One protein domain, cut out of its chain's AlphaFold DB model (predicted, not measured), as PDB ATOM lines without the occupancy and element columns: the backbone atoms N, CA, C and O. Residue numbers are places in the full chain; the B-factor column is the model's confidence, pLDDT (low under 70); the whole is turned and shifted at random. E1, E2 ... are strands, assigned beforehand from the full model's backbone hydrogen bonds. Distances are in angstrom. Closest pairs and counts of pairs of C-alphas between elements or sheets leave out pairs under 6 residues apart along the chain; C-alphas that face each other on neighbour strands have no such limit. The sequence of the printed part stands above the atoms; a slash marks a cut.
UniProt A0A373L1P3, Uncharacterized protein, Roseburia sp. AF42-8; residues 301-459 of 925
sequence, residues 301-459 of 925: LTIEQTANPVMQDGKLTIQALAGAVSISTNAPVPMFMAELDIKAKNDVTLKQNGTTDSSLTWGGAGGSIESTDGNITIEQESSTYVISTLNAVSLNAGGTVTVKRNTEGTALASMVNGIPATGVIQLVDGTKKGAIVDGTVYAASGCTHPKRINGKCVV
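What this domain is: This is residues 301 to 459 of the 925 residues of an uncharacterized protein of Roseburia sp. AF42-8 (UniProt A0A373L1P3). The chain winds in stacked turns, a solenoid with two long walls: E1, E3, E5, E8 and E11 lie side by side in one, and E2, E4, E7 and E10 in the other, with the short pair E6 and E9 on a further side. The first wall runs on through E12 into two hairpins, E12 with E13 and E13 with E14, at the end where the unnamed residues 444 to 459 also lie. The printed part has 159 residues, with no named helix and fourteen named strands, E1 to E14 in order along the chain; it is all strand, though under half of its residues, 68, are in named elements. The large sheet has the order E1, E3, E5, E8, E11, E12, E13, E14 and is mixed; E2, E4, E7, E10 and the pair E6, E9 are parallel sheets. The whole is compact, with a radius of gyration of the C-alphas of 14.9 A and spans of 42 by 35 by 24 A.

Where its parts are: Find C-alpha 301 at (-35.639, -2.007, -15.337); there E1 begins, residues 301 to 305. E2, residues 315 to 320, then runs 16.7 A from first to last C-alpha. Read on to E3, residues 325 to 329, and E4, residues 339 to 344, 16.9 A long. Next come E5, residues 348 to 352, the short E6, residues 360 to 362, 6.4 A, and E7, residues 367 to 371. The same order of strands follows in E8, residues 376 to 380, E9, residues 387 to 389, 6.5 A, and E10, residues 394 to 397. E11 takes residues 401 to 405. Look for E12, residues 424 to 429, from C-alpha 424 at (-42.666, -16.846, -34.908), 16.1 A long. E13, residues 432 to 437, is 16.3 A long, and E14, residues 440 to 443, ends with C-alpha 443 at (-55.261, -19.971, -35.999).

How they stand to each other: Begin with the large sheet at its edge strand E1, which is parallel to E3 at 1 degree; N 303 is 2.8 A from O 326, within hydrogen-bond range. E3 and E5 are parallel, with N 349 and O 325 at 2.8 A. E5 and E8 follow with N 350 and O 377 at 2.9 A, E8 and E11 with N 402 and O 376 at 2.8 A, and E11 and E12 with N 403 and O 426 at 2.8 A, each pair parallel. E12, E13 and E14 form a meander, each strand the antiparallel neighbour of the one before: look for N 427 and O 434 at 2.8 A, then N 437 and O 440 at 2.9 A. This sheet is twisted, its C-alphas up to 6.7 A off the best plane. In the second sheet, E2 and E4 are parallel at 2 degrees, with N 316 and O 339 at 2.9 A; E4 and E7 have N 342 and O 368 at 2.9 A, and E7 and E10 N 371 and O 396 at 2.9 A. E6 and E9 are parallel, with N 362 and O 388 at 3.0 A. Between the two larger sheets, the closest C-alphas of E8 and E10 are those of Ile 376 and Ala 397, 6.1 A apart. E1 and E14 are apart.

The domain as a whole: The two C-alphas farthest apart are those of Asp 313 and Gly 455, at 44.7 A. The printed part has no cut. Its one long link, E11 to E12, covers residues 406 to 423; within it residues 416 to 417 pair in parallel with residues 387 to 388 of E9. The mean pLDDT of the printed part is 85.8, and it is under 70 at residues 355 to 366, 390 to 392 and 418 to 422.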
ATOM      1  N   LEU A 301     -35.084  -3.326 -15.037       98.56
ATOM      2  CA  LEU A 301     -35.639  -2.007 -15.337       98.56
ATOM      3  C   LEU A 301     -37.166  -2.033 -15.305       98.56
ATOM      4  O   LEU A 301     -37.799  -2.732 -16.090       98.56
ATOM      5  N   THR A 302     -37.764  -1.226 -14.429       98.44
ATOM      6  CA  THR A 302     -39.217  -1.090 -14.268       98.44
ATOM      7  C   THR A 302     -39.687   0.335 -14.556       98.44
ATOM      8  O   THR A 302     -39.179   1.298 -13.983       98.44
ATOM      9  N   ILE A 303     -40.717   0.471 -15.390       97.50
ATOM     10  CA  ILE A 303     -41.439   1.723 -15.635       97.50
ATOM     11  C   ILE A 303     -42.929   1.488 -15.354       97.50
ATOM     12  O   ILE A 303     -43.541   0.597 -15.941       97.50
ATOM     13  N   GLU A 304     -43.530   2.298 -14.485       95.38
ATOM     14  CA  GLU A 304     -44.962   2.257 -14.159       95.38
ATOM     15  C   GLU A 304     -45.593   3.636 -14.390       95.38
ATOM     16  O   GLU A 304     -45.142   4.633 -13.824       95.38
ATOM     17  N   GLN A 305     -46.639   3.711 -15.215       93.00
ATOM     18  CA  GLN A 305     -47.392   4.944 -15.456       93.00
ATOM     19  C   GLN A 305     -48.862   4.795 -15.072       93.00
ATOM     20  O   GLN A 305     -49.604   3.998 -15.646       93.00
ATOM     21  N   THR A 306     -49.318   5.578 -14.096       89.31
ATOM     22  CA  THR A 306     -50.630   5.333 -13.479       89.31
ATOM     23  C   THR A 306     -51.812   5.969 -14.220       89.31
ATOM     24  O   THR A 306     -52.946   5.580 -13.937       89.31
ATOM     25  N   ALA A 307     -51.575   6.875 -15.185       87.56
ATOM     26  CA  ALA A 307     -52.629   7.519 -15.988       87.56
ATOM     27  C   ALA A 307     -52.258   7.866 -17.453       87.56
ATOM     28  O   ALA A 307     -53.123   7.765 -18.322       87.56
ATOM     29  N   ASN A 308     -51.015   8.266 -17.748       88.44
ATOM     30  CA  ASN A 308     -50.585   8.728 -19.082       88.44
ATOM     31  C   ASN A 308     -49.700   7.715 -19.847       88.44
ATOM     32  O   ASN A 308     -49.185   6.761 -19.254       88.44
ATOM     33  N   PRO A 309     -49.489   7.913 -21.169       88.62
ATOM     34  CA  PRO A 309     -48.458   7.211 -21.934       88.62
ATOM     35  C   PRO A 309     -47.078   7.276 -21.273       88.62
ATOM     36  O   PRO A 309     -46.744   8.243 -20.590       88.62
ATOM     37  N   VAL A 310     -46.245   6.276 -21.557       90.81
ATOM     38  CA  VAL A 310     -44.842   6.231 -21.127       90.81
ATOM     39  C   VAL A 310     -44.041   7.341 -21.802       90.81
ATOM     40  O   VAL A 310     -43.278   8.044 -21.138       90.81
ATOM     41  N   MET A 311     -44.247   7.527 -23.111       89.06
ATOM     42  CA  MET A 311     -43.592   8.575 -23.890       89.06
ATOM     43  C   MET A 311     -44.414   8.943 -25.134       89.06
ATOM     44  O   MET A 311     -44.754   8.070 -25.938       89.06
ATOM     45  N   GLN A 312     -44.743  10.230 -25.293       84.94
ATOM     46  CA  GLN A 312     -45.478  10.743 -26.460       84.94
ATOM     47  C   GLN A 312     -44.521  11.096 -27.610       84.94
ATOM     48  O   GLN A 312     -44.635  10.528 -28.692       84.94
ATOM     49  N   ASP A 313     -43.525  11.942 -27.344       86.31
ATOM     50  CA  ASP A 313     -42.556  12.429 -28.336       86.31
ATOM     51  C   ASP A 313     -41.156  11.825 -28.122       86.31
ATOM     52  O   ASP A 313     -40.849  11.321 -27.044       86.31
ATOM     53  N   GLY A 314     -40.250  11.971 -29.096       90.56
ATOM     54  CA  GLY A 314     -38.814  11.719 -28.906       90.56
ATOM     55  C   GLY A 314     -38.402  10.246 -28.955       90.56
ATOM     56  O   GLY A 314     -38.895   9.492 -29.796       90.56
ATOM     57  N   LYS A 315     -37.448   9.850 -28.098       91.88
ATOM     58  CA  LYS A 315     -36.886   8.488 -28.060       91.88
ATOM     59  C   LYS A 315     -36.606   7.976 -26.646       91.88
ATOM     60  O   LYS A 315     -35.895   8.635 -25.882       91.88
ATOM     61  N   LEU A 316     -37.056   6.751 -26.364       94.06
ATOM     62  CA  LEU A 316     -36.636   5.940 -25.218       94.06
ATOM     63  C   LEU A 316     -35.619   4.881 -25.668       94.06
ATOM     64  O   LEU A 316     -35.815   4.191 -26.667       94.06
ATOM     65  N   THR A 317     -34.517   4.744 -24.933       97.00
ATOM     66  CA  THR A 317     -33.510   3.690 -25.120       97.00
ATOM     67  C   THR A 317     -33.232   3.004 -23.786       97.00
ATOM     68  O   THR A 317     -32.856   3.670 -22.821       97.00
ATOM     69  N   ILE A 318     -33.404   1.685 -23.741       98.31
ATOM     70  CA  ILE A 318     -33.221   0.842 -22.554       98.31
ATOM     71  C   ILE A 318     -32.147  -0.215 -22.815       98.31
ATOM     72  O   ILE A 318     -32.173  -0.899 -23.841       98.31
ATOM     73  N   GLN A 319     -31.237  -0.376 -21.856       98.31
ATOM     74  CA  GLN A 319     -30.235  -1.438 -21.813       98.31
ATOM     75  C   GLN A 319     -30.239  -2.088 -20.422       98.31
ATOM     76  O   GLN A 319     -29.809  -1.474 -19.450       98.31
ATOM     77  N   ALA A 320     -30.728  -3.324 -20.317       97.75
ATOM     78  CA  ALA A 320     -30.651  -4.147 -19.107       97.75
ATOM     79  C   ALA A 320     -29.655  -5.288 -19.361       97.75
ATOM     80  O   ALA A 320     -30.005  -6.313 -19.951       97.75
ATOM     81  N   LEU A 321     -28.387  -5.083 -18.988       95.88
ATOM     82  CA  LEU A 321     -27.269  -5.912 -19.461       95.88
ATOM     83  C   LEU A 321     -27.259  -7.333 -18.870       95.88
ATOM     84  O   LEU A 321     -26.782  -8.253 -19.532       95.88
ATOM     85  N   ALA A 322     -27.828  -7.520 -17.675       93.50
ATOM     86  CA  ALA A 322     -28.070  -8.835 -17.068       93.50
ATOM     87  C   ALA A 322     -29.509  -9.036 -16.541       93.50
ATOM     88  O   ALA A 322     -29.832 -10.121 -16.061       93.50
ATOM     89  N   GLY A 323     -30.365  -8.010 -16.624       94.56
ATOM     90  CA  GLY A 323     -31.721  -8.006 -16.065       94.56
ATOM     91  C   GLY A 323     -32.852  -8.156 -17.086       94.56
ATOM     92  O   GLY A 323     -32.636  -8.305 -18.295       94.56
ATOM     93  N   ALA A 324     -34.073  -8.108 -16.563       97.88
ATOM     94  CA  ALA A 324     -35.340  -8.024 -17.280       97.88
ATOM     95  C   ALA A 324     -35.794  -6.562 -17.468       97.88
ATOM     96  O   ALA A 324     -35.279  -5.630 -16.841       97.88
ATOM     97  N   VAL A 325     -36.796  -6.354 -18.323       98.62
ATOM     98  CA  VAL A 325     -37.429  -5.046 -18.557       98.62
ATOM     99  C   VAL A 325     -38.942  -5.174 -18.410       98.62
ATOM    100  O   VAL A 325     -39.571  -5.968 -19.101       98.62
ATOM    101  N   SER A 326     -39.546  -4.362 -17.548       98.00
ATOM    102  CA  SER A 326     -40.989  -4.309 -17.314       98.00
ATOM    103  C   SER A 326     -41.496  -2.881 -17.499       98.00
ATOM    104  O   SER A 326     -41.102  -1.970 -16.776       98.00
ATOM    105  N   ILE A 327     -42.366  -2.659 -18.478       95.88
ATOM    106  CA  ILE A 327     -42.991  -1.358 -18.735       95.88
ATOM    107  C   ILE A 327     -44.499  -1.535 -18.645       95.88
ATOM    108  O   ILE A 327     -45.074  -2.377 -19.333       95.88
ATOM    109  N   SER A 328     -45.149  -0.720 -17.823       93.25
ATOM    110  CA  SER A 328     -46.595  -0.744 -17.650       93.25
ATOM    111  C   SER A 328     -47.216   0.647 -17.692       93.25
ATOM    112  O   SER A 328     -46.631   1.629 -17.230       93.25
ATOM    113  N   THR A 329     -48.429   0.736 -18.235       90.81
ATOM    114  CA  THR A 329     -49.272   1.929 -18.110       90.81
ATOM    115  C   THR A 329     -50.748   1.563 -17.970       90.81
ATOM    116  O   THR A 329     -51.174   0.501 -18.418       90.81
ATOM    117  N   ASN A 330     -51.529   2.456 -17.363       89.38
ATOM    118  CA  ASN A 330     -52.992   2.394 -17.305       89.38
ATOM    119  C   ASN A 330     -53.676   3.297 -18.352       89.38
ATOM    120  O   ASN A 330     -54.882   3.530 -18.269       89.38
ATOM    121  N   ALA A 331     -52.919   3.866 -19.294       86.19
ATOM    122  CA  ALA A 331     -53.398   4.965 -20.122       86.19
ATOM    123  C   ALA A 331     -54.553   4.587 -21.076       86.19
ATOM    124  O   ALA A 331     -54.448   3.598 -21.808       86.19
ATOM    125  N   PRO A 332     -55.612   5.417 -21.183       83.19
ATOM    126  CA  PRO A 332     -56.739   5.235 -22.112       83.19
ATOM    127  C   PRO A 332     -56.386   5.623 -23.566       83.19
ATOM    128  O   PRO A 332     -57.225   6.123 -24.309       83.19
ATOM    129  N   VAL A 333     -55.108   5.484 -23.923       82.31
ATOM    130  CA  VAL A 333     -54.438   5.892 -25.163       82.31
ATOM    131  C   VAL A 333     -53.179   5.020 -25.332       82.31
ATOM    132  O   VAL A 333     -52.774   4.355 -24.373       82.31
ATOM    133  N   PRO A 334     -52.533   4.986 -26.512       82.50
ATOM    134  CA  PRO A 334     -51.357   4.150 -26.732       82.50
ATOM    135  C   PRO A 334     -50.206   4.354 -25.733       82.50
ATOM    136  O   PRO A 334     -49.944   5.468 -25.287       82.50
ATOM    137  N   MET A 335     -49.500   3.265 -25.398       85.69
ATOM    138  CA  MET A 335     -48.412   3.281 -24.398       85.69
ATOM    139  C   MET A 335     -47.246   4.184 -24.820       85.69
ATOM    140  O   MET A 335     -46.638   4.854 -23.984       85.69
ATOM    141  N   PHE A 336     -46.967   4.205 -26.119       85.00
ATOM    142  CA  PHE A 336     -45.960   5.033 -26.761       85.00
ATOM    143  C   PHE A 336     -46.588   5.756 -27.953       85.00
ATOM    144  O   PHE A 336     -47.561   5.281 -28.539       85.00
ATOM    145  N   MET A 337     -46.002   6.890 -28.330       80.81
ATOM    146  CA  MET A 337     -46.096   7.452 -29.688       80.81
ATOM    147  C   MET A 337     -44.700   7.810 -30.260       80.81
ATOM    148  O   MET A 337     -44.584   8.154 -31.437       80.81
ATOM    149  N   ALA A 338     -43.655   7.619 -29.442       81.62
ATOM    150  CA  ALA A 338     -42.236   7.895 -29.665       81.62
ATOM    151  C   ALA A 338     -41.458   6.732 -30.334       81.62
ATOM    152  O   ALA A 338     -42.024   5.683 -30.648       81.62
ATOM    153  N   GLU A 339     -40.147   6.910 -30.533       86.88
ATOM    154  CA  GLU A 339     -39.199   5.844 -30.903       86.88
ATOM    155  C   GLU A 339     -38.784   5.019 -29.667       86.88
ATOM    156  O   GLU A 339     -38.557   5.582 -28.591       86.88
ATOM    157  N   LEU A 340     -38.661   3.693 -29.809       89.56
ATOM    158  CA  LEU A 340     -38.365   2.777 -28.700       89.56
ATOM    159  C   LEU A 340     -37.306   1.735 -29.084       89.56
ATOM    160  O   LEU A 340     -37.552   0.893 -29.943       89.56
ATOM    161  N   ASP A 341     -36.168   1.748 -28.389       92.88
ATOM    162  CA  ASP A 341     -35.170   0.672 -28.432       92.88
ATOM    163  C   ASP A 341     -35.018   0.022 -27.052       92.88
ATOM    164  O   ASP A 341     -34.727   0.704 -26.067       92.88
ATOM    165  N   ILE A 342     -35.174  -1.301 -26.977       95.56
ATOM    166  CA  ILE A 342     -34.961  -2.107 -25.768       95.56
ATOM    167  C   ILE A 342     -33.972  -3.229 -26.083       95.56
ATOM    168  O   ILE A 342     -34.205  -4.021 -26.996       95.56
ATOM    169  N   LYS A 343     -32.909  -3.340 -25.282       97.75
ATOM    170  CA  LYS A 343     -32.026  -4.513 -25.228       97.75
ATOM    171  C   LYS A 343     -31.989  -5.053 -23.800       97.75
ATOM    172  O   LYS A 343     -31.653  -4.313 -22.876       97.75
ATOM    173  N   ALA A 344     -32.330  -6.325 -23.627       97.44
ATOM    174  CA  ALA A 344     -32.338  -7.018 -22.342       97.44
ATOM    175  C   ALA A 344     -31.607  -8.366 -22.427       97.44
ATOM    176  O   ALA A 344     -31.535  -9.000 -23.487       97.44
ATOM    177  N   LYS A 345     -31.096  -8.840 -21.289       93.50
ATOM    178  CA  LYS A 345     -30.642 -10.228 -21.149       93.50
ATOM    179  C   LYS A 345     -31.838 -11.160 -20.944       93.50
ATOM    180  O   LYS A 345     -31.994 -12.114 -21.704       93.50
ATOM    181  N   ASN A 346     -32.706 -10.819 -19.990       95.06
ATOM    182  CA  ASN A 346     -33.856 -11.626 -19.575       95.06
ATOM    183  C   ASN A 346     -35.161 -11.105 -20.216       95.06
ATOM    184  O   ASN A 346     -35.126 -10.365 -21.204       95.06
ATOM    185  N   ASP A 347     -36.313 -11.517 -19.680       96.44
ATOM    186  CA  ASP A 347     -37.643 -11.197 -20.212       96.44
ATOM    187  C   ASP A 347     -37.881  -9.685 -20.419       96.44
ATOM    188  O   ASP A 347     -37.501  -8.849 -19.598       96.44
ATOM    189  N   VAL A 348     -38.596  -9.337 -21.492       97.50
ATOM    190  CA  VAL A 348     -39.146  -7.996 -21.735       97.50
ATOM    191  C   VAL A 348     -40.669  -8.074 -21.707       97.50
ATOM    192  O   VAL A 348     -41.276  -8.738 -22.544       97.50
ATOM    193  N   THR A 349     -41.303  -7.364 -20.777       96.50
ATOM    194  CA  THR A 349     -42.762  -7.267 -20.650       96.50
ATOM    195  C   THR A 349     -43.230  -5.834 -20.879       96.50
ATOM    196  O   THR A 349     -42.839  -4.924 -20.151       96.50
ATOM    197  N   LEU A 350     -44.109  -5.634 -21.860       93.56
ATOM    198  CA  LEU A 350     -44.850  -4.390 -22.074       93.56
ATOM    199  C   LEU A 350     -46.329  -4.648 -21.761       93.56
ATOM    200  O   LEU A 350     -46.978  -5.387 -22.502       93.56
ATOM    201  N   LYS A 351     -46.880  -4.050 -20.696       91.62
ATOM    202  CA  LYS A 351     -48.292  -4.213 -20.314       91.62
ATOM    203  C   LYS A 351     -49.101  -2.914 -20.363       91.62
ATOM    204  O   LYS A 351     -48.806  -1.937 -19.681       91.62
ATOM    205  N   GLN A 352     -50.188  -2.932 -21.123       88.19
ATOM    206  CA  GLN A 352     -51.132  -1.832 -21.265       88.19
ATOM    207  C   GLN A 352     -52.474  -2.181 -20.594       88.19
ATOM    208  O   GLN A 352     -53.305  -2.894 -21.156       88.19
ATOM    209  N   ASN A 353     -52.674  -1.676 -19.373       85.88
ATOM    210  CA  ASN A 353     -53.864  -1.914 -18.549       85.88
ATOM    211  C   ASN A 353     -55.084  -1.062 -18.971       85.88
ATOM    212  O   ASN A 353     -56.186  -1.269 -18.465       85.88
ATOM    213  N   GLY A 354     -54.898  -0.079 -19.857       74.25
ATOM    214  CA  GLY A 354     -55.960   0.789 -20.361       74.25
ATOM    215  C   GLY A 354     -56.988   0.059 -21.235       74.25
ATOM    216  O   GLY A 354     -56.679  -0.898 -21.947       74.25
ATOM    217  N   THR A 355     -58.238   0.520 -21.185       65.69
ATOM    218  CA  THR A 355     -59.392  -0.182 -21.776       65.69
ATOM    219  C   THR A 355     -59.857   0.362 -23.133       65.69
ATOM    220  O   THR A 355     -60.641  -0.311 -23.808       65.69
ATOM    221  N   THR A 356     -59.379   1.527 -23.582       58.97
ATOM    222  CA  THR A 356     -59.909   2.266 -24.749       58.97
ATOM    223  C   THR A 356     -58.806   2.643 -25.734       58.97
ATOM    224  O   THR A 356     -57.952   3.454 -25.396       58.97
ATOM    225  N   ASP A 357     -58.810   2.062 -26.940       61.09
ATOM    226  CA  ASP A 357     -57.810   2.268 -28.015       61.09
ATOM    227  C   ASP A 357     -56.330   2.142 -27.566       61.09
ATOM    228  O   ASP A 357     -55.379   2.565 -28.235       61.09
ATOM    229  N   SER A 358     -56.143   1.497 -26.414       58.12
ATOM    230  CA  SER A 358     -54.917   1.381 -25.635       58.12
ATOM    231  C   SER A 358     -53.992   0.321 -26.231       58.12
ATOM    232  O   SER A 358     -53.929  -0.802 -25.744       58.12
ATOM    233  N   SER A 359     -53.269   0.690 -27.286       63.62
ATOM    234  CA  SER A 359     -52.375  -0.190 -28.053       63.62
ATOM    235  C   SER A 359     -50.887   0.153 -27.877       63.62
ATOM    236  O   SER A 359     -50.527   1.232 -27.397       63.62
ATOM    237  N   LEU A 360     -49.985  -0.732 -28.306       65.50
ATOM    238  CA  LEU A 360     -48.605  -0.364 -28.627       65.50
ATOM    239  C   LEU A 360     -48.582   0.279 -30.023       65.50
ATOM    240  O   LEU A 360     -48.265  -0.369 -31.023       65.50
ATOM    241  N   THR A 361     -48.960   1.558 -30.098       59.34
ATOM    242  CA  THR A 361     -48.793   2.349 -31.326       59.34
ATOM    243  C   THR A 361     -47.353   2.821 -31.442       59.34
ATOM    244  O   THR A 361     -46.821   3.404 -30.504       59.34
ATOM    245  N   TRP A 362     -46.715   2.624 -32.593       65.00
ATOM    246  CA  TRP A 362     -45.438   3.282 -32.899       65.00
ATOM    247  C   TRP A 362     -45.695   4.385 -33.923       65.00
ATOM    248  O   TRP A 362     -45.901   4.120 -35.110       65.00
ATOM    249  N   GLY A 363     -45.735   5.627 -33.428       50.59
ATOM    250  CA  GLY A 363     -46.393   6.765 -34.081       50.59
ATOM    251  C   GLY A 363     -45.756   7.271 -35.378       50.59
ATOM    252  O   GLY A 363     -46.409   8.005 -36.115       50.59
ATOM    253  N   GLY A 364     -44.520   6.867 -35.696       52.28
ATOM    254  CA  GLY A 364     -43.891   7.238 -36.971       52.28
ATOM    255  C   GLY A 364     -42.395   6.955 -37.145       52.28
ATOM    256  O   GLY A 364     -41.888   7.188 -38.239       52.28
ATOM    257  N   ALA A 365     -41.683   6.469 -36.119       59.31
ATOM    258  CA  ALA A 365     -40.227   6.278 -36.174       59.31
ATOM    259  C   ALA A 365     -39.797   4.839 -36.525       59.31
ATOM    260  O   ALA A 365     -39.114   4.629 -37.526       59.31
ATOM    261  N   GLY A 366     -40.248   3.840 -35.761       69.88
ATOM    262  CA  GLY A 366     -39.642   2.503 -35.738       69.88
ATOM    263  C   GLY A 366     -38.920   2.275 -34.404       69.88
ATOM    264  O   GLY A 366     -39.240   2.947 -33.424       69.88
ATOM    265  N   GLY A 367     -37.976   1.331 -34.378       81.62
ATOM    266  CA  GLY A 367     -37.274   0.901 -33.162       81.62
ATOM    267  C   GLY A 367     -37.074  -0.619 -33.098       81.62
ATOM    268  O   GLY A 367     -37.353  -1.333 -34.069       81.62
ATOM    269  N   SER A 368     -36.619  -1.124 -31.952       88.06
ATOM    270  CA  SER A 368     -36.283  -2.537 -31.739       88.06
ATOM    271  C   SER A 368     -36.589  -3.031 -30.319       88.06
ATOM    272  O   SER A 368     -36.477  -2.286 -29.348       88.06
ATOM    273  N   ILE A 369     -36.960  -4.309 -30.183       91.44
ATOM    274  CA  ILE A 369     -37.000  -5.008 -28.892       91.44
ATOM    275  C   ILE A 369     -36.213  -6.309 -29.026       91.44
ATOM    276  O   ILE A 369     -36.550  -7.173 -29.842       91.44
ATOM    277  N   GLU A 370     -35.168  -6.441 -28.218       94.44
ATOM    278  CA  GLU A 370     -34.283  -7.598 -28.172       94.44
ATOM    279  C   GLU A 370     -34.188  -8.143 -26.738       94.44
ATOM    280  O   GLU A 370     -33.860  -7.407 -25.806       94.44
ATOM    281  N   SER A 371     -34.444  -9.441 -26.573       93.94
ATOM    282  CA  SER A 371     -34.170 -10.212 -25.358       93.94
ATOM    283  C   SER A 371     -33.235 -11.364 -25.723       93.94
ATOM    284  O   SER A 371     -33.553 -12.155 -26.612       93.94
ATOM    285  N   THR A 372     -32.062 -11.430 -25.090       90.81
ATOM    286  CA  THR A 372     -31.007 -12.382 -25.489       90.81
ATOM    287  C   THR A 372     -31.357 -13.823 -25.111       90.81
ATOM    288  O   THR A 372     -31.229 -14.718 -25.944       90.81
ATOM    289  N   ASP A 373     -31.846 -14.033 -23.886       88.19
ATOM    290  CA  ASP A 373     -32.126 -15.359 -23.315       88.19
ATOM    291  C   ASP A 373     -33.615 -15.516 -22.956       88.19
ATOM    292  O   ASP A 373     -34.138 -16.629 -22.913       88.19
ATOM    293  N   GLY A 374     -34.304 -14.400 -22.697       90.62
ATOM    294  CA  GLY A 374     -35.692 -14.367 -22.244       90.62
ATOM    295  C   GLY A 374     -36.738 -14.281 -23.357       90.62
ATOM    296  O   GLY A 374     -36.474 -14.415 -24.555       90.62
ATOM    297  N   ASN A 375     -37.971 -14.053 -22.923       91.69
ATOM    298  CA  ASN A 375     -39.173 -13.897 -23.729       91.69
ATOM    299  C   ASN A 375     -39.493 -12.413 -23.954       91.69
ATOM    300  O   ASN A 375     -39.177 -11.559 -23.129       91.69
ATOM    301  N   ILE A 376     -40.218 -12.102 -25.026       93.69
ATOM    302  CA  ILE A 376     -40.862 -10.797 -25.218       93.69
ATOM    303  C   ILE A 376     -42.372 -10.989 -25.071       93.69
ATOM    304  O   ILE A 376     -42.981 -11.677 -25.885       93.69
ATOM    305  N   THR A 377     -42.986 -10.364 -24.068       94.25
ATOM    306  CA  THR A 377     -44.442 -10.355 -23.860       94.25
ATOM    307  C   THR A 377     -44.993  -8.946 -24.047       94.25
ATOM    308  O   THR A 377     -44.574  -8.012 -23.368       94.25
ATOM    309  N   ILE A 378     -45.960  -8.786 -24.949       90.81
ATOM    310  CA  ILE A 378     -46.668  -7.521 -25.180       90.81
ATOM    311  C   ILE A 378     -48.157  -7.773 -24.931       90.81
ATOM    312  O   ILE A 378     -48.798  -8.497 -25.691       90.81
ATOM    313  N   GLU A 379     -48.699  -7.213 -23.852       90.31
ATOM    314  CA  GLU A 379     -50.061  -7.451 -23.364       90.31
ATOM    315  C   GLU A 379     -50.896  -6.163 -23.352       90.31
ATOM    316  O   GLU A 379     -50.429  -5.119 -22.898       90.31
ATOM    317  N   GLN A 380     -52.163  -6.255 -23.769       86.94
ATOM    318  CA  GLN A 380     -53.165  -5.208 -23.543       86.94
ATOM    319  C   GLN A 380     -54.496  -5.760 -23.011       86.94
ATOM    320  O   GLN A 380     -54.874  -6.903 -23.294       86.94
ATOM    321  N   GLU A 381     -55.268  -4.897 -22.350       84.75
ATOM    322  CA  GLU A 381     -56.628  -5.221 -21.902       84.75
ATOM    323  C   GLU A 381     -57.711  -4.967 -22.976       84.75
ATOM    324  O   GLU A 381     -58.704  -5.696 -23.019       84.75
ATOM    325  N   SER A 382     -57.538  -3.984 -23.874       81.00
ATOM    326  CA  SER A 382     -58.551  -3.593 -24.882       81.00
ATOM    327  C   SER A 382     -58.702  -4.576 -26.064       81.00
ATOM    328  O   SER A 382     -57.831  -5.405 -26.314       81.00
ATOM    329  N   SER A 383     -59.794  -4.478 -26.838       77.81
ATOM    330  CA  SER A 383     -60.112  -5.367 -27.980       77.81
ATOM    331  C   SER A 383     -59.574  -4.902 -29.346       77.81
ATOM    332  O   SER A 383     -59.806  -5.551 -30.370       77.81
ATOM    333  N   THR A 384     -58.828  -3.797 -29.370       79.12
ATOM    334  CA  THR A 384     -58.190  -3.193 -30.553       79.12
ATOM    335  C   THR A 384     -56.919  -3.939 -30.992       79.12
ATOM    336  O   THR A 384     -56.651  -5.050 -30.538       79.12
ATOM    337  N   TYR A 385     -56.109  -3.361 -31.884       79.19
ATOM    338  CA  TYR A 385     -54.749  -3.847 -32.158       79.19
ATOM    339  C   TYR A 385     -53.902  -3.819 -30.882       79.19
ATOM    340  O   TYR A 385     -53.951  -2.820 -30.180       79.19
ATOM    341  N   VAL A 386     -53.111  -4.860 -30.618       82.31
ATOM    342  CA  VAL A 386     -52.059  -4.872 -29.587       82.31
ATOM    343  C   VAL A 386     -50.830  -4.114 -30.068       82.31
ATOM    344  O   VAL A 386     -50.252  -3.347 -29.310       82.31
ATOM    345  N   ILE A 387     -50.460  -4.283 -31.340       81.88
ATOM    346  CA  ILE A 387     -49.363  -3.557 -31.993       81.88
ATOM    347  C   ILE A 387     -49.917  -2.861 -33.235       81.88
ATOM    348  O   ILE A 387     -50.526  -3.515 -34.084       81.88
ATOM    349  N   SER A 388     -49.699  -1.551 -33.360       78.06
ATOM    350  CA  SER A 388     -50.128  -0.770 -34.525       78.06
ATOM    351  C   SER A 388     -49.015   0.161 -34.990       78.06
ATOM    352  O   SER A 388     -48.719   1.165 -34.342       78.06
ATOM    353  N   THR A 389     -48.360  -0.164 -36.103       72.00
ATOM    354  CA  THR A 389     -47.191   0.594 -36.563       72.00
ATOM    355  C   THR A 389     -47.313   1.065 -38.008       72.00
ATOM    356  O   THR A 389     -47.928   0.421 -38.858       72.00
ATOM    357  N   LEU A 390     -46.704   2.221 -38.286       66.50
ATOM    358  CA  LEU A 390     -46.521   2.737 -39.648       66.50
ATOM    359  C   LEU A 390     -45.204   2.252 -40.282       66.50
ATOM    360  O   LEU A 390     -45.112   2.155 -41.503       66.50
ATOM    361  N   ASN A 391     -44.213   1.915 -39.449       68.62
ATOM    362  CA  ASN A 391     -42.915   1.354 -39.833       68.62
ATOM    363  C   ASN A 391     -42.715  -0.012 -39.158       68.62
ATOM    364  O   ASN A 391     -43.265  -0.265 -38.086       68.62
ATOM    365  N   ALA A 392     -41.916  -0.889 -39.768       67.62
ATOM    366  CA  ALA A 392     -41.671  -2.234 -39.248       67.62
ATOM    367  C   ALA A 392     -40.961  -2.230 -37.878       67.62
ATOM    368  O   ALA A 392     -40.116  -1.375 -37.609       67.62
ATOM    369  N   VAL A 393     -41.279  -3.236 -37.060       77.06
ATOM    370  CA  VAL A 393     -40.679  -3.495 -35.740       77.06
ATOM    371  C   VAL A 393     -39.892  -4.797 -35.779       77.06
ATOM    372  O   VAL A 393     -40.415  -5.807 -36.248       77.06
ATOM    373  N   SER A 394     -38.669  -4.811 -35.246       82.69
ATOM    374  CA  SER A 394     -37.954  -6.059 -34.954       82.69
ATOM    375  C   SER A 394     -38.224  -6.507 -33.515       82.69
ATOM    376  O   SER A 394     -37.892  -5.780 -32.577       82.69
ATOM    377  N   LEU A 395     -38.789  -7.706 -33.359       87.12
ATOM    378  CA  LEU A 395     -38.968  -8.394 -32.078       87.12
ATOM    379  C   LEU A 395     -38.100  -9.657 -32.098       87.12
ATOM    380  O   LEU A 395     -38.428 -10.607 -32.809       87.12
ATOM    381  N   ASN A 396     -36.999  -9.661 -31.348       89.44
ATOM    382  CA  ASN A 396     -36.038 -10.767 -31.311       89.44
ATOM    383  C   ASN A 396     -35.931 -11.304 -29.876       89.44
ATOM    384  O   ASN A 396     -35.479 -10.581 -28.994       89.44
ATOM    385  N   ALA A 397     -36.329 -12.553 -29.642       88.88
ATOM    386  CA  ALA A 397     -36.224 -13.218 -28.343       88.88
ATOM    387  C   ALA A 397     -35.378 -14.493 -28.463       88.88
ATOM    388  O   ALA A 397     -35.490 -15.199 -29.467       88.88
ATOM    389  N   GLY A 398     -34.576 -14.803 -27.440       80.31
ATOM    390  CA  GLY A 398     -33.974 -16.131 -27.266       80.31
ATOM    391  C   GLY A 398     -35.016 -17.191 -26.896       80.31
ATOM    392  O   GLY A 398     -34.961 -18.318 -27.390       80.31
ATOM    393  N   GLY A 399     -35.998 -16.800 -26.078       86.19
ATOM    394  CA  GLY A 399     -37.212 -17.554 -25.781       86.19
ATOM    395  C   GLY A 399     -38.342 -17.272 -26.778       86.19
ATOM    396  O   GLY A 399     -38.161 -17.292 -27.995       86.19
ATOM    397  N   THR A 400     -39.553 -17.029 -26.272       87.56
ATOM    398  CA  THR A 400     -40.746 -16.795 -27.104       87.56
ATOM    399  C   THR A 400     -41.065 -15.311 -27.286       87.56
ATOM    400  O   THR A 400     -40.868 -14.506 -26.381       87.56
ATOM    401  N   VAL A 401     -41.631 -14.942 -28.441       91.31
ATOM    402  CA  VAL A 401     -42.329 -13.656 -28.617       91.31
ATOM    403  C   VAL A 401     -43.831 -13.915 -28.520       91.31
ATOM    404  O   VAL A 401     -44.371 -14.687 -29.311       91.31
ATOM    405  N   THR A 402     -44.508 -13.271 -27.571       91.75
ATOM    406  CA  THR A 402     -45.943 -13.418 -27.297       91.75
ATOM    407  C   THR A 402     -46.643 -12.065 -27.338       91.75
ATOM    408  O   THR A 402     -46.273 -11.128 -26.633       91.75
ATOM    409  N   VAL A 403     -47.706 -11.975 -28.136       91.06
ATOM    410  CA  VAL A 403     -48.594 -10.813 -28.228       91.06
ATOM    411  C   VAL A 403     -49.972 -11.226 -27.707       91.06
ATOM    412  O   VAL A 403     -50.572 -12.192 -28.188       91.06
ATOM    413  N   LYS A 404     -50.460 -10.520 -26.685       91.00
ATOM    414  CA  LYS A 404     -51.606 -10.904 -25.853       91.00
ATOM    415  C   LYS A 404     -52.649  -9.789 -25.790       91.00
ATOM    416  O   LYS A 404     -52.334  -8.628 -25.542       91.00
ATOM    417  N   ARG A 405     -53.908 -10.163 -25.999       89.56
ATOM    418  CA  ARG A 405     -55.087  -9.298 -25.966       89.56
ATOM    419  C   ARG A 405     -56.125  -9.937 -25.052       89.56
ATOM    420  O   ARG A 405     -56.591 -11.032 -25.357       89.56
ATOM    421  N   ASN A 406     -56.471  -9.301 -23.934       87.62
ATOM    422  CA  ASN A 406     -57.336  -9.937 -22.934       87.62
ATOM    423  C   ASN A 406     -58.826  -9.843 -23.288       87.62
ATOM    424  O   ASN A 406     -59.538 -10.840 -23.169       87.62
ATOM    425  N   THR A 407     -59.296  -8.696 -23.792       87.19
ATOM    426  CA  THR A 407     -60.647  -8.598 -24.368       87.19
ATOM    427  C   THR A 407     -60.633  -9.088 -25.811       87.19
ATOM    428  O   THR A 407     -60.059  -8.443 -26.684       87.19
ATOM    429  N   GLU A 408     -61.285 -10.220 -26.072       87.12
ATOM    430  CA  GLU A 408     -61.282 -10.869 -27.387       87.12
ATOM    431  C   GLU A 408     -61.780  -9.948 -28.521       87.12
ATOM    432  O   GLU A 408     -62.853  -9.348 -28.438       87.12
ATOM    433  N   GLY A 409     -61.003  -9.858 -29.602       86.25
ATOM    434  CA  GLY A 409     -61.322  -9.036 -30.769       86.25
ATOM    435  C   GLY A 409     -61.923  -9.810 -31.946       86.25
ATOM    436  O   GLY A 409     -62.209 -11.011 -31.895       86.25
ATOM    437  N   THR A 410     -62.114  -9.095 -33.058       85.50
ATOM    438  CA  THR A 410     -62.785  -9.607 -34.267       85.50
ATOM    439  C   THR A 410     -62.075 -10.803 -34.908       85.50
ATOM    440  O   THR A 410     -62.741 -11.742 -35.341       85.50
ATOM    441  N   ALA A 411     -60.741 -10.793 -34.958       86.31
ATOM    442  CA  ALA A 411     -59.909 -11.879 -35.473       86.31
ATOM    443  C   ALA A 411     -58.476 -11.784 -34.920       86.31
ATOM    444  O   ALA A 411     -58.014 -10.695 -34.580       86.31
ATOM    445  N   LEU A 412     -57.726 -12.892 -34.952       86.94
ATOM    446  CA  LEU A 412     -56.294 -12.912 -34.606       86.94
ATOM    447  C   LEU A 412     -55.483 -11.919 -35.461       86.94
ATOM    448  O   LEU A 412     -54.631 -11.198 -34.954       86.94
ATOM    449  N   ALA A 413     -55.813 -11.798 -36.750       84.56
ATOM    450  CA  ALA A 413     -55.176 -10.838 -37.653       84.56
ATOM    451  C   ALA A 413     -55.482  -9.358 -37.325       84.56
ATOM    452  O   ALA A 413     -54.825  -8.482 -37.874       84.56
ATOM    453  N   SER A 414     -56.441  -9.052 -36.435       85.50
ATOM    454  CA  SER A 414     -56.669  -7.684 -35.939       85.50
ATOM    455  C   SER A 414     -55.902  -7.360 -34.656       85.50
ATOM    456  O   SER A 414     -56.040  -6.258 -34.138       85.50
ATOM    457  N   MET A 415     -55.087  -8.280 -34.126       85.44
ATOM    458  CA  MET A 415     -54.191  -8.000 -32.994       85.44
ATOM    459  C   MET A 415     -52.984  -7.144 -33.389       85.44
ATOM    460  O   MET A 415     -52.291  -6.627 -32.520       85.44
ATOM    461  N   VAL A 416     -52.678  -7.042 -34.679       82.38
ATOM    462  CA  VAL A 416     -51.366  -6.600 -35.150       82.38
ATOM    463  C   VAL A 416     -51.474  -5.908 -36.507       82.38
ATOM    464  O   VAL A 416     -52.169  -6.382 -37.401       82.38
ATOM    465  N   ASN A 417     -50.769  -4.793 -36.673       76.88
ATOM    466  CA  ASN A 417     -50.693  -4.031 -37.916       76.88
ATOM    467  C   ASN A 417     -49.249  -3.530 -38.105       76.88
ATOM    468  O   ASN A 417     -48.721  -2.883 -37.204       76.88
ATOM    469  N   GLY A 418     -48.612  -3.860 -39.238       66.31
ATOM    470  CA  GLY A 418     -47.186  -3.569 -39.493       66.31
ATOM    471  C   GLY A 418     -46.187  -4.637 -38.995       66.31
ATOM    472  O   GLY A 418     -45.126  -4.308 -38.469       66.31
ATOM    473  N   ILE A 419     -46.525  -5.923 -39.144       61.31
ATOM    474  CA  ILE A 419     -45.774  -7.078 -38.602       61.31
ATOM    475  C   ILE A 419     -44.429  -7.301 -39.343       61.31
ATOM    476  O   ILE A 419     -44.394  -7.153 -40.569       61.31
ATOM    477  N   PRO A 420     -43.337  -7.721 -38.663       60.38
ATOM    478  CA  PRO A 420     -42.120  -8.211 -39.323       60.38
ATOM    479  C   PRO A 420     -42.363  -9.413 -40.257       60.38
ATOM    480  O   PRO A 420     -43.208 -10.272 -40.013       60.38
ATOM    481  N   ALA A 421     -41.559  -9.505 -41.319       57.00
ATOM    482  CA  ALA A 421     -41.690 -10.518 -42.373       57.00
ATOM    483  C   ALA A 421     -41.072 -11.896 -42.038       57.00
ATOM    484  O   ALA A 421     -41.022 -12.770 -42.900       57.00
ATOM    485  N   THR A 422     -40.559 -12.089 -40.821       64.56
ATOM    486  CA  THR A 422     -39.748 -13.251 -40.416       64.56
ATOM    487  C   THR A 422     -39.956 -13.574 -38.942       64.56
ATOM    488  O   THR A 422     -40.036 -12.653 -38.129       64.56
ATOM    489  N   GLY A 423     -39.953 -14.859 -38.582       79.50
ATOM    490  CA  GLY A 423     -39.984 -15.331 -37.195       79.50
ATOM    491  C   GLY A 423     -41.289 -16.027 -36.804       79.50
ATOM    492  O   GLY A 423     -42.117 -16.376 -37.647       79.50
ATOM    493  N   VAL A 424     -41.455 -16.262 -35.500       88.00
ATOM    494  CA  VAL A 424     -42.666 -16.846 -34.908       88.00
ATOM    495  C   VAL A 424     -43.119 -15.958 -33.755       88.00
ATOM    496  O   VAL A 424     -42.341 -15.698 -32.842       88.00
ATOM    497  N   ILE A 425     -44.372 -15.508 -33.791       89.56
ATOM    498  CA  ILE A 425     -44.979 -14.668 -32.750       89.56
ATOM    499  C   ILE A 425     -46.268 -15.344 -32.287       89.56
ATOM    500  O   ILE A 425     -47.206 -15.482 -33.071       89.56
ATOM    501  N   GLN A 426     -46.322 -15.754 -31.022       92.00
ATOM    502  CA  GLN A 426     -47.506 -16.345 -30.403       92.00
ATOM    503  C   GLN A 426     -48.612 -15.299 -30.245       92.00
ATOM    504  O   GLN A 426     -48.351 -14.168 -29.836       92.00
ATOM    505  N   LEU A 427     -49.852 -15.683 -30.555       92.00
ATOM    506  CA  LEU A 427     -51.036 -14.832 -30.476       92.00
ATOM    507  C   LEU A 427     -52.052 -15.412 -29.487       92.00
ATOM    508  O   LEU A 427     -52.557 -16.522 -29.678       92.00
ATOM    509  N   VAL A 428     -52.392 -14.631 -28.462       92.75
ATOM    510  CA  VAL A 428     -53.432 -14.948 -27.472       92.75
ATOM    511  C   VAL A 428     -54.488 -13.841 -27.488       92.75
ATOM    512  O   VAL A 428     -54.195 -12.709 -27.117       92.75
ATOM    513  N   ASP A 429     -55.704 -14.156 -27.928       91.69
ATOM    514  CA  ASP A 429     -56.803 -13.207 -28.163       91.69
ATOM    515  C   ASP A 429     -58.047 -13.653 -27.393       91.69
ATOM    516  O   ASP A 429     -58.880 -14.396 -27.910       91.69
ATOM    517  N   GLY A 430     -58.131 -13.260 -26.121       88.06
ATOM    518  CA  GLY A 430     -59.118 -13.759 -25.168       88.06
ATOM    519  C   GLY A 430     -59.057 -15.281 -25.044       88.06
ATOM    520  O   GLY A 430     -58.151 -15.824 -24.410       88.06
ATOM    521  N   THR A 431     -60.021 -15.977 -25.653       88.31
ATOM    522  CA  THR A 431     -60.059 -17.449 -25.699       88.31
ATOM    523  C   THR A 431     -59.385 -18.043 -26.940       88.31
ATOM    524  O   THR A 431     -59.021 -19.222 -26.943       88.31
ATOM    525  N   LYS A 432     -59.190 -17.246 -27.997       90.44
ATOM    526  CA  LYS A 432     -58.544 -17.669 -29.245       90.44
ATOM    527  C   LYS A 432     -57.027 -17.765 -29.061       90.44
ATOM    528  O   LYS A 432     -56.402 -16.928 -28.410       90.44
ATOM    529  N   LYS A 433     -56.423 -18.747 -29.732       92.38
ATOM    530  CA  LYS A 433     -54.969 -18.891 -29.881       92.38
ATOM    531  C   LYS A 433     -54.571 -19.011 -31.348       92.38
ATOM    532  O   LYS A 433     -55.350 -19.495 -32.175       92.38
ATOM    533  N   GLY A 434     -53.335 -18.641 -31.646       92.56
ATOM    534  CA  GLY A 434     -52.672 -18.880 -32.921       92.56
ATOM    535  C   GLY A 434     -51.238 -18.360 -32.890       92.56
ATOM    536  O   GLY A 434     -50.708 -18.067 -31.821       92.56
ATOM    537  N   ALA A 435     -50.631 -18.188 -34.058       92.50
ATOM    538  CA  ALA A 435     -49.346 -17.508 -34.184       92.50
ATOM    539  C   ALA A 435     -49.212 -16.827 -35.550       92.50
ATOM    540  O   ALA A 435     -49.827 -17.252 -36.532       92.50
ATOM    541  N   ILE A 436     -48.366 -15.801 -35.632       89.44
ATOM    542  CA  ILE A 436     -47.744 -15.424 -36.902       89.44
ATOM    543  C   ILE A 436     -46.556 -16.355 -37.123       89.44
ATOM    544  O   ILE A 436     -45.723 -16.519 -36.232       89.44
ATOM    545  N   VAL A 437     -46.459 -16.918 -38.321       89.75
ATOM    546  CA  VAL A 437     -45.284 -17.635 -38.810       89.75
ATOM    547  C   VAL A 437     -44.841 -16.962 -40.103       89.75
ATOM    548  O   VAL A 437     -45.594 -16.941 -41.075       89.75
ATOM    549  N   ASP A 438     -43.643 -16.374 -40.084       85.31
ATOM    550  CA  ASP A 438     -42.973 -15.753 -41.234       85.31
ATOM    551  C   ASP A 438     -43.914 -14.827 -42.044       85.31
ATOM    552  O   ASP A 438     -44.125 -14.969 -43.249       85.31
ATOM    553  N   GLY A 439     -44.553 -13.897 -41.323       83.00
ATOM    554  CA  GLY A 439     -45.499 -12.903 -41.845       83.00
ATOM    555  C   GLY A 439     -46.954 -13.371 -42.014       83.00
ATOM    556  O   GLY A 439     -47.839 -12.530 -42.161       83.00
ATOM    557  N   THR A 440     -47.244 -14.676 -41.953       87.31
ATOM    558  CA  THR A 440     -48.602 -15.225 -42.152       87.31
ATOM    559  C   THR A 440     -49.271 -15.579 -40.822       87.31
ATOM    560  O   THR A 440     -48.680 -16.259 -39.989       87.31
ATOM    561  N   VAL A 441     -50.518 -15.137 -40.613       89.69
ATOM    562  CA  VAL A 441     -51.300 -15.422 -39.392       89.69
ATOM    563  C   VAL A 441     -52.026 -16.763 -39.516       89.69
ATOM    564  O   VAL A 441     -52.829 -16.949 -40.429       89.69
ATOM    565  N   TYR A 442     -51.812 -17.660 -38.554       91.81
ATOM    566  CA  TYR A 442     -52.487 -18.952 -38.443       91.81
ATOM    567  C   TYR A 442     -53.271 -19.054 -37.130       91.81
ATOM    568  O   TYR A 442     -52.795 -18.631 -36.076       91.81
ATOM    569  N   ALA A 443     -54.465 -19.648 -37.181       92.38
ATOM    570  CA  ALA A 443     -55.261 -19.971 -35.999       92.38
ATOM    571  C   ALA A 443     -54.933 -21.378 -35.477       92.38
ATOM    572  O   ALA A 443     -54.648 -22.284 -36.260       92.38
ATOM    573  N   ALA A 444     -55.038 -21.587 -34.162       91.25
ATOM    574  CA  ALA A 444     -54.889 -22.912 -33.558       91.25
ATOM    575  C   ALA A 444     -56.018 -23.873 -33.984       91.25
ATOM    576  O   ALA A 444     -55.787 -25.061 -34.206       91.25
ATOM    577  N   SER A 445     -57.242 -23.352 -34.128       89.69
ATOM    578  CA  SER A 445     -58.390 -24.112 -34.632       89.69
ATOM    579  C   SER A 445     -58.253 -24.352 -36.137       89.69
ATOM    580  O   SER A 445     -58.124 -23.399 -36.903       89.69
ATOM    581  N   GLY A 446     -58.266 -25.622 -36.558       87.38
ATOM    582  CA  GLY A 446     -58.057 -26.002 -37.963       87.38
ATOM    583  C   GLY A 446     -56.622 -25.799 -38.467       87.38
ATOM    584  O   GLY A 446     -56.418 -25.676 -39.673       87.38
ATOM    585  N   CYS A 447     -55.640 -25.732 -37.563       90.44
ATOM    586  CA  CYS A 447     -54.230 -25.540 -37.898       90.44
ATOM    587  C   CYS A 447     -53.700 -26.612 -38.870       90.44
ATOM    588  O   CYS A 447     -53.932 -27.802 -38.681       90.44
ATOM    589  N   THR A 448     -52.925 -26.190 -39.872       91.31
ATOM    590  CA  THR A 448     -52.272 -27.059 -40.871       91.31
ATOM    591  C   THR A 448     -50.802 -27.359 -40.542       91.31
ATOM    592  O   THR A 448     -50.023 -27.663 -41.439       91.31
ATOM    593  N   HIS A 449     -50.401 -27.185 -39.281       90.62
ATOM    594  CA  HIS A 449     -49.039 -27.371 -38.758       90.62
ATOM    595  C   HIS A 449     -47.921 -26.699 -39.596       90.62
ATOM    596  O   HIS A 449     -46.949 -27.356 -39.961       90.62
ATOM    597  N   PRO A 450     -48.009 -25.383 -39.893       90.44
ATOM    598  CA  PRO A 450     -47.125 -24.709 -40.858       90.44
ATOM    599  C   PRO A 450     -45.643 -24.672 -40.449       90.44
ATOM    600  O   PRO A 450     -44.781 -24.461 -41.298       90.44
ATOM    601  N   LYS A 451     -45.340 -24.844 -39.156       90.88
ATOM    602  CA  LYS A 451     -43.982 -24.904 -38.606       90.88
ATOM    603  C   LYS A 451     -44.001 -25.693 -37.298       90.88
ATOM    604  O   LYS A 451     -44.909 -25.519 -36.476       90.88
ATOM    605  N   ARG A 452     -43.000 -26.553 -37.108       90.06
ATOM    606  CA  ARG A 452     -42.742 -27.288 -35.863       90.06
ATOM    607  C   ARG A 452     -41.358 -26.925 -35.325       90.06
ATOM    608  O   ARG A 452     -40.460 -26.623 -36.106       90.06
ATOM    609  N   ILE A 453     -41.196 -26.966 -34.007       87.56
ATOM    610  CA  ILE A 453     -39.912 -26.897 -33.296       87.56
ATOM    611  C   ILE A 453     -39.902 -28.091 -32.343       87.56
ATOM    612  O   ILE A 453     -40.864 -28.265 -31.598       87.56
ATOM    613  N   ASN A 454     -38.874 -28.942 -32.402       90.69
ATOM    614  CA  ASN A 454     -38.773 -30.173 -31.604       90.69
ATOM    615  C   ASN A 454     -40.079 -31.012 -31.664       90.69
ATOM    616  O   ASN A 454     -40.678 -31.350 -30.646       90.69
ATOM    617  N   GLY A 455     -40.596 -31.255 -32.879       89.25
ATOM    618  CA  GLY A 455     -41.867 -31.962 -33.142       89.25
ATOM    619  C   GLY A 455     -43.154 -31.196 -32.777       89.25
ATOM    620  O   GLY A 455     -44.238 -31.526 -33.271       89.25
ATOM    621  N   LYS A 456     -43.064 -30.130 -31.976       91.00
ATOM    622  CA  LYS A 456     -44.215 -29.364 -31.495       91.00
ATOM    623  C   LYS A 456     -44.627 -28.272 -32.475       91.00
ATOM    624  O   LYS A 456     -43.809 -27.454 -32.891       91.00
ATOM    625  N   CYS A 457     -45.902 -28.221 -32.841       91.62
ATOM    626  CA  CYS A 457     -46.458 -27.193 -33.709       91.62
ATOM    627  C   CYS A 457     -46.533 -25.843 -32.989       91.62
ATOM    628  O   CYS A 457     -47.207 -25.706 -31.969       91.62
ATOM    629  N   VAL A 458     -45.926 -24.815 -33.587       89.44
ATOM    630  CA  VAL A 458     -45.826 -23.466 -32.997       89.44
ATOM    631  C   VAL A 458     -47.130 -22.652 -33.031       89.44
ATOM    632  O   VAL A 458     -47.101 -21.462 -32.743       89.44
ATOM    633  N   VAL A 459     -48.253 -23.258 -33.429       90.69
ATOM    634  CA  VAL A 459     -49.554 -22.587 -33.622       90.69
ATOM    635  C   VAL A 459     -50.665 -23.215 -32.772       90.69
ATOM    636  O   VAL A 459     -51.556 -22.507 -32.308       90.69
TER     637      VAL A 459